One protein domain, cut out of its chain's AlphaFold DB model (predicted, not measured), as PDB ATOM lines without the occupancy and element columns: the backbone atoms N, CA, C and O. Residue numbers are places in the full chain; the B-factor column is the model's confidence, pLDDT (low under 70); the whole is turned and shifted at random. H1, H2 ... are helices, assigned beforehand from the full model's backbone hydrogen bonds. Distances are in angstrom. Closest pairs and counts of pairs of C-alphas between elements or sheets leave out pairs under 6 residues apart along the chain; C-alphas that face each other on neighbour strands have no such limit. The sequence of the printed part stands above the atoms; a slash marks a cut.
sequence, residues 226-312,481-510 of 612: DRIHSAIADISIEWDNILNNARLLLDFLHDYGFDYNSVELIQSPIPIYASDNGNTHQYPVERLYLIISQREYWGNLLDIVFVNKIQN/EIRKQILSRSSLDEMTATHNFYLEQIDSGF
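Overview. This is residues 226 to 312 and 481 to 510 of the 612 residues of an uncharacterized protein of bacterium 1xD42-67 (UniProt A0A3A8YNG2). Two long helices, H1 and H2, run the same way and meet along part of their lengths, and the small helical hairpin of H3 and H4 packs on H1, with H3 also on H2. Residues 306 to 312 stick out. The printed part has 117 residues, with four named helices, H1, H2, H3 and H4 in that order along the chain, which hold 76 of them, and no named strand; its class is all helix, and it is only just loose, close to compact, with a radius of gyration of the C-alphas of 16.4 A and spans of 55 by 32 by 25 A.

Arrangement. H1, residues 226 to 256, touches H2, residues 284 to 309, at a shallow tilt of 21 degrees, with residues 228 to 232 alone; the closest C-alphas, of Ile 228 and Leu 290, are 6.5 A apart. H3, residues 481 to 487, touches H2, the closest C-alphas being Gln 294 and Leu 487, 6.0 A. H3 and H4, residues 492 to 503, form a hairpin, closest at C-alphas 486 and 495, 5.1 A. H4 touches H1, closest at C-alphas 492 and 228, 7.1 A. In H1, H3 and H4 every O i to N i+4 pair is within hydrogen-bond range; in H2, 21 of 22.

Along the chain. H1 is 44.2 A long from C-alpha 226 at (2.853, 32.562, -5.553); H2 is 35.7 A, H3 10.0 A, and H4 16.3 A, to C-alpha 503 at (-18.182, 27.962, 2.205).

Size, cuts and confidence. Residues 313 to 480 are cut out, C-alphas 312 and 481 being 21.6 A apart. H1 to H2 is a long link; residues 275 to 280 are under pLDDT 70.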
ATOM      1  N   ASP A 226       4.116  31.946  -5.144       85.94
ATOM      2  CA  ASP A 226       2.853  32.562  -5.553       85.94
ATOM      3  C   ASP A 226       1.655  31.742  -5.110       85.94
ATOM      4  O   ASP A 226       0.785  32.267  -4.426       85.94
ATOM      5  N   ARG A 227       1.666  30.436  -5.381       88.88
ATOM      6  CA  ARG A 227       0.600  29.520  -4.974       88.88
ATOM      7  C   ARG A 227       0.318  29.608  -3.474       88.88
ATOM      8  O   ARG A 227      -0.842  29.720  -3.086       88.88
ATOM      9  N   ILE A 228       1.357  29.598  -2.631       90.12
ATOM     10  CA  ILE A 228       1.208  29.747  -1.174       90.12
ATOM     11  C   ILE A 228       0.657  31.129  -0.814       90.12
ATOM     12  O   ILE A 228      -0.249  31.232   0.014       90.12
ATOM     13  N   HIS A 229       1.208  32.196  -1.395       87.94
ATOM     14  CA  HIS A 229       0.788  33.555  -1.066       87.94
ATOM     15  C   HIS A 229      -0.666  33.823  -1.464       87.94
ATOM     16  O   HIS A 229      -1.453  34.246  -0.614       87.94
ATOM     17  N   SER A 230      -1.009  33.541  -2.720       87.88
ATOM     18  CA  SER A 230      -2.323  33.774  -3.311       87.88
ATOM     19  C   SER A 230      -3.389  32.949  -2.601       87.88
ATOM     20  O   SER A 230      -4.363  33.521  -2.133       87.88
ATOM     21  N   ALA A 231      -3.155  31.655  -2.340       90.62
ATOM     22  CA  ALA A 231      -4.132  30.824  -1.632       90.62
ATOM     23  C   ALA A 231      -4.496  31.369  -0.237       90.62
ATOM     24  O   ALA A 231      -5.667  31.427   0.129       90.62
ATOM     25  N   ILE A 232      -3.509  31.798   0.561       91.25
ATOM     26  CA  ILE A 232      -3.778  32.348   1.902       91.25
ATOM     27  C   ILE A 232      -4.459  33.725   1.813       91.25
ATOM     28  O   ILE A 232      -5.325  34.047   2.638       91.25
ATOM     29  N   ALA A 233      -4.056  34.545   0.836       88.62
ATOM     30  CA  ALA A 233      -4.638  35.858   0.594       88.62
ATOM     31  C   ALA A 233      -6.103  35.752   0.152       88.62
ATOM     32  O   ALA A 233      -6.946  36.394   0.775       88.62
ATOM     33  N   ASP A 234      -6.403  34.901  -0.827       90.50
ATOM     34  CA  ASP A 234      -7.741  34.677  -1.379       90.50
ATOM     35  C   ASP A 234      -8.708  34.205  -0.292       90.50
ATOM     36  O   ASP A 234      -9.737  34.843  -0.070       90.50
ATOM     37  N   ILE A 235      -8.309  33.188   0.491       92.25
ATOM     38  CA  ILE A 235      -9.072  32.731   1.663       92.25
ATOM     39  C   ILE A 235      -9.366  33.919   2.585       92.25
ATOM     40  O   ILE A 235     -10.500  34.135   3.007       92.25
ATOM     41  N   SER A 236      -8.349  34.712   2.928       90.12
ATOM     42  CA  SER A 236      -8.525  35.830   3.859       90.12
ATOM     43  C   SER A 236      -9.467  36.908   3.323       90.12
ATOM     44  O   SER A 236     -10.305  37.390   4.084       90.12
ATOM     45  N   ILE A 237      -9.350  37.256   2.039       89.19
ATOM     46  CA  ILE A 237     -10.190  38.249   1.362       89.19
ATOM     47  C   ILE A 237     -11.646  37.783   1.328       89.19
ATOM     48  O   ILE A 237     -12.547  38.565   1.628       89.19
ATOM     49  N   GLU A 238     -11.891  36.515   1.007       91.25
ATOM     50  CA  GLU A 238     -13.246  35.974   0.930       91.25
ATOM     51  C   GLU A 238     -13.956  36.008   2.289       91.25
ATOM     52  O   GLU A 238     -15.092  36.476   2.390       91.25
ATOM     53  N   TRP A 239     -13.264  35.634   3.369       91.69
ATOM     54  CA  TRP A 239     -13.821  35.736   4.722       91.69
ATOM     55  C   TRP A 239     -14.036  37.183   5.186       91.69
ATOM     56  O   TRP A 239     -15.021  37.461   5.879       91.69
ATOM     57  N   ASP A 240     -13.161  38.115   4.800       88.69
ATOM     58  CA  ASP A 240     -13.354  39.542   5.080       88.69
ATOM     59  C   ASP A 240     -14.584  40.089   4.319       88.69
ATOM     60  O   ASP A 240     -15.371  40.861   4.881       88.69
ATOM     61  N   ASN A 241     -14.819  39.630   3.083       89.38
ATOM     62  CA  ASN A 241     -16.010  39.960   2.294       89.38
ATOM     63  C   ASN A 241     -17.294  39.400   2.923       89.38
ATOM     64  O   ASN A 241     -18.276  40.133   3.049       89.38
ATOM     65  N   ILE A 242     -17.282  38.143   3.380       91.75
ATOM     66  CA  ILE A 242     -18.410  37.519   4.094       91.75
ATOM     67  C   ILE A 242     -18.772  38.325   5.350       91.75
ATOM     68  O   ILE A 242     -19.944  38.629   5.584       91.75
ATOM     69  N   LEU A 243     -17.775  38.735   6.141       90.50
ATOM     70  CA  LEU A 243     -18.008  39.552   7.334       90.50
ATOM     71  C   LEU A 243     -18.564  40.941   6.982       90.50
ATOM     72  O   LEU A 243     -19.453  41.454   7.669       90.50
ATOM     73  N   ASN A 244     -18.080  41.552   5.899       89.94
ATOM     74  CA  ASN A 244     -18.619  42.818   5.415       89.94
ATOM     75  C   ASN A 244     -20.078  42.680   4.942       89.94
ATOM     76  O   ASN A 244     -20.910  43.527   5.268       89.94
ATOM     77  N   ASN A 245     -20.410  41.595   4.244       92.00
ATOM     78  CA  ASN A 245     -21.777  41.276   3.838       92.00
ATOM     79  C   ASN A 245     -22.688  41.070   5.055       92.00
ATOM     80  O   ASN A 245     -23.791  41.615   5.092       92.00
ATOM     81  N   ALA A 246     -22.206  40.385   6.097       92.50
ATOM     82  CA  ALA A 246     -22.926  40.250   7.361       92.50
ATOM     83  C   ALA A 246     -23.226  41.614   8.005       92.50
ATOM     84  O   ALA A 246     -24.354  41.862   8.432       92.50
ATOM     85  N   ARG A 247     -22.243  42.528   8.031       92.00
ATOM     86  CA  ARG A 247     -22.434  43.905   8.516       92.00
ATOM     87  C   ARG A 247     -23.538  44.623   7.737       92.00
ATOM     88  O   ARG A 247     -24.463  45.146   8.354       92.00
ATOM     89  N   LEU A 248     -23.448  44.630   6.404       92.12
ATOM     90  CA  LEU A 248     -24.422  45.297   5.532       92.12
ATOM     91  C   LEU A 248     -25.836  44.738   5.724       92.12
ATOM     92  O   LEU A 248     -26.789  45.509   5.832       92.12
ATOM     93  N   LEU A 249     -25.965  43.410   5.811       93.25
ATOM     94  CA  LEU A 249     -27.242  42.737   6.021       93.25
ATOM     95  C   LEU A 249     -27.862  43.119   7.368       93.25
ATOM     96  O   LEU A 249     -29.018  43.527   7.408       93.25
ATOM     97  N   LEU A 250     -27.107  43.028   8.467       94.00
ATOM     98  CA  LEU A 250     -27.633  43.350   9.795       94.00
ATOM     99  C   LEU A 250     -28.060  44.820   9.910       94.00
ATOM    100  O   LEU A 250     -29.117  45.109  10.477       94.00
ATOM    101  N   ASP A 251     -27.264  45.740   9.356       92.12
ATOM    102  CA  ASP A 251     -27.604  47.163   9.329       92.12
ATOM    103  C   ASP A 251     -28.893  47.416   8.531       92.12
ATOM    104  O   ASP A 251     -29.766  48.152   9.000       92.12
ATOM    105  N   PHE A 252     -29.047  46.764   7.376       93.88
ATOM    106  CA  PHE A 252     -30.257  46.835   6.558       93.88
ATOM    107  C   PHE A 252     -31.493  46.275   7.277       93.88
ATOM    108  O   PHE A 252     -32.527  46.946   7.323       93.88
ATOM    109  N   LEU A 253     -31.394  45.075   7.857       93.69
ATOM    110  CA  LEU A 253     -32.510  44.435   8.558       93.69
ATOM    111  C   LEU A 253     -33.017  45.323   9.697       93.69
ATOM    112  O   LEU A 253     -34.219  45.556   9.813       93.69
ATOM    113  N   HIS A 254     -32.097  45.896  10.476       92.88
ATOM    114  CA  HIS A 254     -32.436  46.838  11.537       92.88
ATOM    115  C   HIS A 254     -33.159  48.085  11.011       92.88
ATOM    116  O   HIS A 254     -34.204  48.464  11.542       92.88
ATOM    117  N   ASP A 255     -32.623  48.725   9.969       90.81
ATOM    118  CA  ASP A 255     -33.148  49.997   9.457       90.81
ATOM    119  C   ASP A 255     -34.549  49.871   8.851       90.81
ATOM    120  O   ASP A 255     -35.332  50.823   8.894       90.81
ATOM    121  N   TYR A 256     -34.890  48.690   8.335       91.00
ATOM    122  CA  TYR A 256     -36.209  48.390   7.780       91.00
ATOM    123  C   TYR A 256     -37.149  47.667   8.763       91.00
ATOM    124  O   TYR A 256     -38.307  47.410   8.428       91.00
ATOM    125  N   GLY A 257     -36.698  47.405   9.995       89.75
ATOM    126  CA  GLY A 257     -37.501  46.781  11.051       89.75
ATOM    127  C   GLY A 257     -37.748  45.281  10.855       89.75
ATOM    128  O   GLY A 257     -38.757  44.763  11.338       89.75
ATOM    129  N   PHE A 258     -36.857  44.601  10.135       92.06
ATOM    130  CA  PHE A 258     -36.823  43.148  10.005       92.06
ATOM    131  C   PHE A 258     -36.098  42.502  11.196       92.06
ATOM    132  O   PHE A 258     -35.316  43.150  11.898       92.06
ATOM    133  N   ASP A 259     -36.357  41.218  11.442       91.50
ATOM    134  CA  ASP A 259     -35.649  40.464  12.473       91.50
ATOM    135  C   ASP A 259     -34.210  40.173  12.040       91.50
ATOM    136  O   ASP A 259     -33.961  39.513  11.035       91.50
ATOM    137  N   TYR A 260     -33.262  40.655  12.837       91.38
ATOM    138  CA  TYR A 260     -31.835  40.396  12.669       91.38
ATOM    139  C   TYR A 260     -31.310  39.341  13.657       91.38
ATOM    140  O   TYR A 260     -30.167  38.901  13.531       91.38
ATOM    141  N   ASN A 261     -32.097  38.939  14.666       88.81
ATOM    142  CA  ASN A 261     -31.631  38.004  15.694       88.81
ATOM    143  C   ASN A 261     -31.507  36.580  15.151       88.81
ATOM    144  O   ASN A 261     -30.612  35.849  15.582       88.81
ATOM    145  N   SER A 262     -32.365  36.224  14.192       84.00
ATOM    146  CA  SER A 262     -32.347  34.949  13.468       84.00
ATOM    147  C   SER A 262     -31.211  34.812  12.449       84.00
ATOM    148  O   SER A 262     -31.046  33.740  11.879       84.00
ATOM    149  N   VAL A 263     -30.414  35.862  12.216       88.50
ATOM    150  CA  VAL A 263     -29.260  35.789  11.313       88.50
ATOM    151  C   VAL A 263     -28.160  34.942  11.954       88.50
ATOM    152  O   VAL A 263     -27.582  35.316  12.980       88.50
ATOM    153  N   GLU A 264     -27.845  33.817  11.327       85.94
ATOM    154  CA  GLU A 264     -26.742  32.928  11.686       85.94
ATOM    155  C   GLU A 264     -25.907  32.656  10.436       85.94
ATOM    156  O   GLU A 264     -26.456  32.390   9.373       85.94
ATOM    157  N   LEU A 265     -24.580  32.754  10.553       85.94
ATOM    158  CA  LEU A 265     -23.677  32.530   9.419       85.94
ATOM    159  C   LEU A 265     -23.663  31.059   8.985       85.94
ATOM    160  O   LEU A 265     -23.683  30.746   7.800       85.94
ATOM    161  N   ILE A 266     -23.588  30.180   9.979       86.38
ATOM    162  CA  ILE A 266     -23.539  28.729   9.864       86.38
ATOM    163  C   ILE A 266     -24.293  28.154  11.061       86.38
ATOM    164  O   ILE A 266     -24.363  28.793  12.116       86.38
ATOM    165  N   GLN A 267     -24.836  26.947  10.913       79.69
ATOM    166  CA  GLN A 267     -25.510  26.270  12.016       79.69
ATOM    167  C   GLN A 267     -24.545  26.042  13.188       79.69
ATOM    168  O   GLN A 267     -23.405  25.616  13.007       79.69
ATOM    169  N   SER A 268     -25.021  26.326  14.400       78.44
ATOM    170  CA  SER A 268     -24.301  26.038  15.641       78.44
ATOM    171  C   SER A 268     -24.621  24.617  16.139       78.44
ATOM    172  O   SER A 268     -25.798  24.247  16.172       78.44
ATOM    173  N   PRO A 269     -23.629  23.818  16.589       84.94
ATOM    174  CA  PRO A 269     -22.204  24.142  16.710       84.94
ATOM    175  C   PRO A 269     -21.472  24.153  15.361       84.94
ATOM    176  O   PRO A 269     -21.857  23.428  14.448       84.94
ATOM    177  N   ILE A 270     -20.373  24.920  15.277       85.94
ATOM    178  CA  ILE A 270     -19.545  24.995  14.064       85.94
ATOM    179  C   ILE A 270     -19.107  23.572  13.669       85.94
ATOM    180  O   ILE A 270     -18.470  22.884  14.475       85.94
ATOM    181  N   PRO A 271     -19.424  23.130  12.445       86.19
ATOM    182  CA  PRO A 271     -19.087  21.801  11.964       86.19
ATOM    183  C   PRO A 271     -17.568  21.641  11.860       86.19
ATOM    184  O   PRO A 271     -16.839  22.571  11.508       86.19
ATOM    185  N   ILE A 272     -17.076  20.447  12.182       85.00
ATOM    186  CA  ILE A 272     -15.645  20.143  12.152       85.00
ATOM    187  C   ILE A 272     -15.342  19.418  10.849       85.00
ATOM    188  O   ILE A 272     -15.871  18.335  10.601       85.00
ATOM    189  N   TYR A 273     -14.449  19.991  10.043       83.06
ATOM    190  CA  TYR A 273     -13.896  19.282   8.896       83.06
ATOM    191  C   TYR A 273     -12.942  18.181   9.379       83.06
ATOM    192  O   TYR A 273     -11.878  18.471   9.947       83.06
ATOM    193  N   ALA A 274     -13.330  16.928   9.149       78.62
ATOM    194  CA  ALA A 274     -12.470  15.762   9.287       78.62
ATOM    195  C   ALA A 274     -11.843  15.460   7.918       78.62
ATOM    196  O   ALA A 274     -12.555  15.170   6.962       78.62
ATOM    197  N   SER A 275     -10.517  15.570   7.822       69.19
ATOM    198  CA  SER A 275      -9.790  15.170   6.616       69.19
ATOM    199  C   SER A 275      -9.555  13.661   6.648       69.19
ATOM    200  O   SER A 275      -8.938  13.166   7.591       69.19
ATOM    201  N   ASP A 276      -9.993  12.961   5.602       58.38
ATOM    202  CA  ASP A 276      -9.591  11.577   5.309       58.38
ATOM    203  C   ASP A 276      -8.356  11.518   4.388       58.38
ATOM    204  O   ASP A 276      -7.810  10.445   4.121       58.38
ATOM    205  N   ASN A 277      -7.898  12.672   3.890       54.28
ATOM    206  CA  ASN A 277      -6.786  12.747   2.955       54.28
ATOM    207  C   ASN A 277      -5.460  12.665   3.713       54.28
ATOM    208  O   ASN A 277      -5.150  13.503   4.557       54.28
ATOM    209  N   GLY A 278      -4.683  11.624   3.403       53.44
ATOM    210  CA  GLY A 278      -3.320  11.469   3.899       53.44
ATOM    211  C   GLY A 278      -2.426  12.621   3.446       53.44
ATOM    212  O   GLY A 278      -2.630  13.164   2.361       53.44
ATOM    213  N   ASN A 279      -1.439  12.956   4.285       55.47
ATOM    214  CA  ASN A 279      -0.422  13.985   4.049       55.47
ATOM    215  C   ASN A 279      -0.040  14.079   2.566       55.47
ATOM    216  O   ASN A 279       0.653  13.195   2.050       55.47
ATOM    217  N   THR A 280      -0.437  15.161   1.892       64.81
ATOM    218  CA  THR A 280       0.208  15.517   0.632       64.81
ATOM    219  C   THR A 280       1.682  15.750   0.930       64.81
ATOM    220  O   THR A 280       2.034  16.492   1.849       64.81
ATOM    221  N   HIS A 281       2.555  15.050   0.207       70.56
ATOM    222  CA  HIS A 281       3.989  15.199   0.399       70.56
ATOM    223  C   HIS A 281       4.394  16.631   0.035       70.56
ATOM    224  O   HIS A 281       4.122  17.090  -1.074       70.56
ATOM    225  N   GLN A 282       5.023  17.326   0.980       82.88
ATOM    226  CA  GLN A 282       5.484  18.699   0.830       82.88
ATOM    227  C   GLN A 282       6.907  18.777   1.373       82.88
ATOM    228  O   GLN A 282       7.177  18.263   2.466       82.88
ATOM    229  N   TYR A 283       7.811  19.406   0.623       90.25
ATOM    230  CA  TYR A 283       9.215  19.433   1.013       90.25
ATOM    231  C   TYR A 283       9.432  20.317   2.258       90.25
ATOM    232  O   TYR A 283       8.662  21.250   2.511       90.25
ATOM    233  N   PRO A 284      10.470  20.056   3.073       91.81
ATOM    234  CA  PRO A 284      10.693  20.756   4.340       91.81
ATOM    235  C   PRO A 284      10.718  22.289   4.251       91.81
ATOM    236  O   PRO A 284      10.156  22.957   5.124       91.81
ATOM    237  N   VAL A 285      11.355  22.864   3.226       94.19
ATOM    238  CA  VAL A 285      11.433  24.326   3.055       94.19
ATOM    239  C   VAL A 285      10.093  24.910   2.611       94.19
ATOM    240  O   VAL A 285       9.686  25.941   3.148       94.19
ATOM    241  N   GLU A 286       9.375  24.233   1.710       92.81
ATOM    242  CA  GLU A 286       8.000  24.591   1.316       92.81
ATOM    243  C   GLU A 286       7.086  24.624   2.541       92.81
ATOM    244  O   GLU A 286       6.395  25.616   2.787       92.81
ATOM    245  N   ARG A 287       7.159  23.585   3.378       92.19
ATOM    246  CA  ARG A 287       6.380  23.487   4.612       92.19
ATOM    247  C   ARG A 287       6.738  24.588   5.614       92.19
ATOM    248  O   ARG A 287       5.842  25.187   6.202       92.19
ATOM    249  N   LEU A 288       8.022  24.902   5.803       94.62
ATOM    250  CA  LEU A 288       8.446  26.013   6.669       94.62
ATOM    251  C   LEU A 288       7.954  27.370   6.157       94.62
ATOM    252  O   LEU A 288       7.492  28.193   6.949       94.62
ATOM    253  N   TYR A 289       8.055  27.607   4.848       94.25
ATOM    254  CA  TYR A 289       7.583  28.841   4.231       94.25
ATOM    255  C   TYR A 289       6.064  28.986   4.366       94.25
ATOM    256  O   TYR A 289       5.589  30.068   4.726       94.25
ATOM    257  N   LEU A 290       5.309  27.900   4.156       93.81
ATOM    258  CA  LEU A 290       3.869  27.851   4.397       93.81
ATOM    259  C   LEU A 290       3.546  28.185   5.857       93.81
ATOM    260  O   LEU A 290       2.777  29.111   6.098       93.81
ATOM    261  N   ILE A 291       4.186  27.519   6.825       93.44
ATOM    262  CA  ILE A 291       3.956  27.755   8.259       93.44
ATOM    263  C   ILE A 291       4.211  29.219   8.631       93.44
ATOM    264  O   ILE A 291       3.400  29.842   9.314       93.44
ATOM    265  N   ILE A 292       5.330  29.798   8.191       93.25
ATOM    266  CA  ILE A 292       5.646  31.201   8.496       93.25
ATOM    267  C   ILE A 292       4.633  32.142   7.836       93.25
ATOM    268  O   ILE A 292       4.186  33.092   8.478       93.25
ATOM    269  N   SER A 293       4.223  31.853   6.600       92.25
ATOM    270  CA  SER A 293       3.213  32.641   5.886       92.25
ATOM    271  C   SER A 293       1.846  32.569   6.573       92.25
ATOM    272  O   SER A 293       1.240  33.606   6.826       92.25
ATOM    273  N   GLN A 294       1.391  31.376   6.971       92.38
ATOM    274  CA  GLN A 294       0.162  31.183   7.751       92.38
ATOM    275  C   GLN A 294       0.194  31.993   9.050       92.38
ATOM    276  O   GLN A 294      -0.793  32.629   9.418       92.38
ATOM    277  N   ARG A 295       1.339  32.012   9.740       90.62
ATOM    278  CA  ARG A 295       1.494  32.689  11.033       90.62
ATOM    279  C   ARG A 295       1.432  34.210  10.958       90.62
ATOM    280  O   ARG A 295       1.049  34.821  11.954       90.62
ATOM    281  N   GLU A 296       1.720  34.828   9.815       89.56
ATOM    282  CA  GLU A 296       1.462  36.262   9.631       89.56
ATOM    283  C   GLU A 296      -0.041  36.567   9.685       89.56
ATOM    284  O   GLU A 296      -0.484  37.429  10.447       89.56
ATOM    285  N   TYR A 297      -0.848  35.807   8.941       89.38
ATOM    286  CA  TYR A 297      -2.307  35.952   8.945       89.38
ATOM    287  C   TYR A 297      -2.900  35.558  10.297       89.38
ATOM    288  O   TYR A 297      -3.754  36.261  10.843       89.38
ATOM    289  N   TRP A 298      -2.382  34.483  10.890       88.69
ATOM    290  CA  TRP A 298      -2.794  34.037  12.214       88.69
ATOM    291  C   TRP A 298      -2.463  35.083  13.291       88.69
ATOM    292  O   TRP A 298      -3.256  35.301  14.202       88.69
ATOM    293  N   GLY A 299      -1.342  35.800  13.173       90.25
ATOM    294  CA  GLY A 299      -0.971  36.862  14.109       90.25
ATOM    295  C   GLY A 299      -1.974  38.012  14.136       90.25
ATOM    296  O   GLY A 299      -2.344  38.475  15.216       90.25
ATOM    297  N   ASN A 300      -2.473  38.425  12.967       88.81
ATOM    298  CA  ASN A 300      -3.570  39.391  12.883       88.81
ATOM    299  C   ASN A 300      -4.840  38.834  13.539       88.81
ATOM    300  O   ASN A 300      -5.462  39.507  14.358       88.81
ATOM    301  N   LEU A 301      -5.194  37.593  13.209       90.69
ATOM    302  CA  LEU A 301      -6.413  36.950  13.684       90.69
ATOM    303  C   LEU A 301      -6.445  36.777  15.211       90.69
ATOM    304  O   LEU A 301      -7.439  37.119  15.846       90.69
ATOM    305  N   LEU A 302      -5.369  36.277  15.829       91.25
ATOM    306  CA  LEU A 302      -5.322  36.070  17.284       91.25
ATOM    307  C   LEU A 302      -5.461  37.371  18.056       91.25
ATOM    308  O   LEU A 302      -6.155  37.405  19.072       91.25
ATOM    309  N   ASP A 303      -4.821  38.432  17.576       92.56
ATOM    310  CA  ASP A 303      -4.882  39.727  18.235       92.56
ATOM    311  C   ASP A 303      -6.263  40.369  18.077       92.56
ATOM    312  O   ASP A 303      -6.762  40.950  19.039       92.56
ATOM    313  N   ILE A 304      -6.927  40.216  16.923       90.06
ATOM    314  CA  ILE A 304      -8.330  40.632  16.740       90.06
ATOM    315  C   ILE A 304      -9.243  39.858  17.692       90.06
ATOM    316  O   ILE A 304     -10.016  40.466  18.430       90.06
ATOM    317  N   VAL A 305      -9.096  38.534  17.768       90.19
ATOM    318  CA  VAL A 305      -9.861  37.680  18.691       90.19
ATOM    319  C   VAL A 305      -9.631  38.094  20.143       90.19
ATOM    320  O   VAL A 305     -10.582  38.181  20.922       90.19
ATOM    321  N   PHE A 306      -8.380  38.361  20.525       91.56
ATOM    322  CA  PHE A 306      -8.038  38.882  21.847       91.56
ATOM    323  C   PHE A 306      -8.760  40.204  22.109       91.56
ATOM    324  O   PHE A 306      -9.461  40.331  23.113       91.56
ATOM    325  N   VAL A 307      -8.651  41.156  21.177       91.50
ATOM    326  CA  VAL A 307      -9.312  42.457  21.261       91.50
ATOM    327  C   VAL A 307     -10.819  42.289  21.401       91.50
ATOM    328  O   VAL A 307     -11.404  42.938  22.261       91.50
ATOM    329  N   ASN A 308     -11.457  41.414  20.625       87.19
ATOM    330  CA  ASN A 308     -12.904  41.192  20.633       87.19
ATOM    331  C   ASN A 308     -13.410  40.516  21.916       87.19
ATOM    332  O   ASN A 308     -14.539  40.779  22.337       87.19
ATOM    333  N   LYS A 309     -12.567  39.719  22.584       87.69
ATOM    334  CA  LYS A 309     -12.871  39.099  23.885       87.69
ATOM    335  C   LYS A 309     -12.852  40.078  25.057       87.69
ATOM    336  O   LYS A 309     -13.414  39.762  26.104       87.69
ATOM    337  N   ILE A 310     -12.243  41.259  24.910       87.81
ATOM    338  CA  ILE A 310     -12.249  42.276  25.968       87.81
ATOM    339  C   ILE A 310     -13.695  42.727  26.208       87.81
ATOM    340  O   ILE A 310     -14.327  43.349  25.344       87.81
ATOM    341  N   GLN A 311     -14.231  42.402  27.381       75.56
ATOM    342  CA  GLN A 311     -15.537  42.878  27.819       75.56
ATOM    343  C   GLN A 311     -15.392  44.267  28.434       75.56
ATOM    344  O   GLN A 311     -14.594  44.465  29.348       75.56
ATOM    345  N   ASN A 312     -16.199  45.215  27.957       70.19
ATOM    346  CA  ASN A 312     -16.261  46.555  28.526       70.19
ATOM    347  C   ASN A 312     -17.542  46.709  29.328       70.19
ATOM    348  O   ASN A 312     -18.630  46.530  28.792       70.19
ATOM    349  N   GLU A 481     -13.096  31.787  14.264       91.06
ATOM    350  CA  GLU A 481     -12.867  30.388  14.619       91.06
ATOM    351  C   GLU A 481     -12.722  29.495  13.385       91.06
ATOM    352  O   GLU A 481     -11.826  28.651  13.339       91.06
ATOM    353  N   ILE A 482     -13.533  29.724  12.351       92.94
ATOM    354  CA  ILE A 482     -13.401  29.022  11.071       92.94
ATOM    355  C   ILE A 482     -12.041  29.320  10.428       92.94
ATOM    356  O   ILE A 482     -11.310  28.399  10.054       92.94
ATOM    357  N   ARG A 483     -11.638  30.596  10.368       92.75
ATOM    358  CA  ARG A 483     -10.333  31.002   9.824       92.75
ATOM    359  C   ARG A 483      -9.172  30.366  10.580       92.75
ATOM    360  O   ARG A 483      -8.209  29.948   9.943       92.75
ATOM    361  N   LYS A 484      -9.253  30.236  11.911       91.88
ATOM    362  CA  LYS A 484      -8.238  29.496  12.686       91.88
ATOM    363  C   LYS A 484      -8.159  28.039  12.250       91.88
ATOM    364  O   LYS A 484      -7.056  27.544  12.053       91.88
ATOM    365  N   GLN A 485      -9.297  27.367  12.082       92.00
ATOM    366  CA  GLN A 485      -9.318  25.972  11.642       92.00
ATOM    367  C   GLN A 485      -8.706  25.812  10.244       92.00
ATOM    368  O   GLN A 485      -7.878  24.924  10.056       92.00
ATOM    369  N   ILE A 486      -9.020  26.712   9.305       93.62
ATOM    370  CA  ILE A 486      -8.433  26.724   7.956       93.62
ATOM    371  C   ILE A 486      -6.918  26.971   8.013       93.62
ATOM    372  O   ILE A 486      -6.147  26.168   7.504       93.62
ATOM    373  N   LEU A 487      -6.469  28.048   8.667       91.69
ATOM    374  CA  LEU A 487      -5.049  28.429   8.722       91.69
ATOM    375  C   LEU A 487      -4.182  27.454   9.534       91.69
ATOM    376  O   LEU A 487      -2.961  27.485   9.411       91.69
ATOM    377  N   SER A 488      -4.793  26.600  10.360       89.19
ATOM    378  CA  SER A 488      -4.093  25.580  11.149       89.19
ATOM    379  C   SER A 488      -3.740  24.304  10.385       89.19
ATOM    380  O   SER A 488      -3.057  23.440  10.937       89.19
ATOM    381  N   ARG A 489      -4.209  24.162   9.139       90.06
ATOM    382  CA  ARG A 489      -3.968  22.964   8.330       90.06
ATOM    383  C   ARG A 489      -2.514  22.853   7.878       90.06
ATOM    384  O   ARG A 489      -1.819  23.853   7.699       90.06
ATOM    385  N   SER A 490      -2.059  21.615   7.707       87.12
ATOM    386  CA  SER A 490      -0.649  21.287   7.465       87.12
ATOM    387  C   SER A 490      -0.189  21.566   6.040       87.12
ATOM    388  O   SER A 490       1.009  21.754   5.833       87.12
ATOM    389  N   SER A 491      -1.113  21.562   5.079       88.38
ATOM    390  CA  SER A 491      -0.837  21.755   3.657       88.38
ATOM    391  C   SER A 491      -1.852  22.701   3.017       88.38
ATOM    392  O   SER A 491      -2.963  22.875   3.521       88.38
ATOM    393  N   LEU A 492      -1.488  23.288   1.873       89.25
ATOM    394  CA  LEU A 492      -2.402  24.132   1.099       89.25
ATOM    395  C   LEU A 492      -3.659  23.382   0.652       89.25
ATOM    396  O   LEU A 492      -4.746  23.943   0.699       89.25
ATOM    397  N   ASP A 493      -3.531  22.120   0.247       88.56
ATOM    398  CA  ASP A 493      -4.680  21.351  -0.238       88.56
ATOM    399  C   ASP A 493      -5.691  21.104   0.890       88.56
ATOM    400  O   ASP A 493      -6.897  21.235   0.683       88.56
ATOM    401  N   GLU A 494      -5.213  20.831   2.110       89.94
ATOM    402  CA  GLU A 494      -6.072  20.736   3.294       89.94
ATOM    403  C   GLU A 494      -6.699  22.085   3.663       89.94
ATOM    404  O   GLU A 494      -7.864  22.118   4.072       89.94
ATOM    405  N   MET A 495      -5.956  23.193   3.532       91.81
ATOM    406  CA  MET A 495      -6.495  24.542   3.743       91.81
ATOM    407  C   MET A 495      -7.650  24.814   2.780       91.81
ATOM    408  O   MET A 495      -8.733  25.180   3.229       91.81
ATOM    409  N   THR A 496      -7.441  24.579   1.484       91.81
ATOM    410  CA  THR A 496      -8.444  24.789   0.434       91.81
ATOM    411  C   THR A 496      -9.653  23.879   0.625       91.81
ATOM    412  O   THR A 496     -10.786  24.345   0.566       91.81
ATOM    413  N   ALA A 497      -9.445  22.594   0.930       91.56
ATOM    414  CA  ALA A 497     -10.547  21.669   1.187       91.56
ATOM    415  C   ALA A 497     -11.365  22.074   2.425       91.56
ATOM    416  O   ALA A 497     -12.594  22.081   2.380       91.56
ATOM    417  N   THR A 498     -10.691  22.467   3.513       93.06
ATOM    418  CA  THR A 498     -11.353  22.966   4.730       93.06
ATOM    419  C   THR A 498     -12.123  24.255   4.441       93.06
ATOM    420  O   THR A 498     -13.240  24.430   4.917       93.06
ATOM    421  N   HIS A 499     -11.533  25.163   3.666       94.69
ATOM    422  CA  HIS A 499     -12.155  26.416   3.266       94.69
ATOM    423  C   HIS A 499     -13.432  26.184   2.453       94.69
ATOM    424  O   HIS A 499     -14.483  26.681   2.854       94.69
ATOM    425  N   ASN A 500     -13.363  25.369   1.399       93.06
ATOM    426  CA  ASN A 500     -14.513  25.040   0.555       93.06
ATOM    427  C   ASN A 500     -15.627  24.356   1.358       93.06
ATOM    428  O   ASN A 500     -16.789  24.727   1.232       93.06
ATOM    429  N   PHE A 501     -15.273  23.431   2.257       93.44
ATOM    430  CA  PHE A 501     -16.231  22.794   3.165       93.44
ATOM    431  C   PHE A 501     -17.006  23.803   4.020       93.44
ATOM    432  O   PHE A 501     -18.192  23.613   4.289       93.44
ATOM    433  N   TYR A 502     -16.345  24.863   4.490       93.69
ATOM    434  CA  TYR A 502     -17.030  25.906   5.244       93.69
ATOM    435  C   TYR A 502     -17.880  26.799   4.349       93.69
ATOM    436  O   TYR A 502     -19.003  27.098   4.740       93.69
ATOM    437  N   LEU A 503     -17.397  27.176   3.161       91.44
ATOM    438  CA  LEU A 503     -18.182  27.962   2.205       91.44
ATOM    439  C   LEU A 503     -19.487  27.259   1.810       91.44
ATOM    440  O   LEU A 503     -20.531  27.900   1.784       91.44
ATOM    441  N   GLU A 504     -19.456  25.941   1.596       89.12
ATOM    442  CA  GLU A 504     -20.645  25.131   1.283       89.12
ATOM    443  C   GLU A 504     -21.700  25.116   2.402       89.12
ATOM    444  O   GLU A 504     -22.856  24.770   2.161       89.12
ATOM    445  N   GLN A 505     -21.316  25.470   3.629       89.25
ATOM    446  CA  GLN A 505     -22.201  25.468   4.796       89.25
ATOM    447  C   GLN A 505     -22.659  26.858   5.226       89.25
ATOM    448  O   GLN A 505     -23.531  26.966   6.091       89.25
ATOM    449  N   ILE A 506     -22.075  27.913   4.656       88.06
ATOM    450  CA  ILE A 506     -22.551  29.274   4.877       88.06
ATOM    451  C   ILE A 506     -23.938  29.411   4.245       88.06
ATOM    452  O   ILE A 506     -24.193  28.905   3.152       88.06
ATOM    453  N   ASP A 507     -24.838  30.122   4.923       82.69
ATOM    454  CA  ASP A 507     -26.111  30.522   4.324       82.69
ATOM    455  C   ASP A 507     -25.836  31.339   3.045       82.69
ATOM    456  O   ASP A 507     -25.211  32.403   3.091       82.69
ATOM    457  N   SER A 508     -26.325  30.859   1.895       78.75
ATOM    458  CA  SER A 508     -26.159  31.519   0.593       78.75
ATOM    459  C   SER A 508     -26.656  32.965   0.596       78.75
ATOM    460  O   SER A 508     -26.181  33.786  -0.185       78.75
ATOM    461  N   GLY A 509     -27.529  33.328   1.538       79.62
ATOM    462  CA  GLY A 509     -27.929  34.700   1.799       79.62
ATOM    463  C   GLY A 509     -26.788  35.649   2.195       79.62
ATOM    464  O   GLY A 509     -27.022  36.855   2.193       79.62
ATOM    465  N   PHE A 510     -25.586  35.181   2.538       84.12
ATOM    466  CA  PHE A 510     -24.407  36.037   2.762       84.12
ATOM    467  C   PHE A 510     -23.597  36.317   1.491       84.12
ATOM    468  O   PHE A 510     -22.703  37.168   1.513       84.12
TER     469      PHE A 510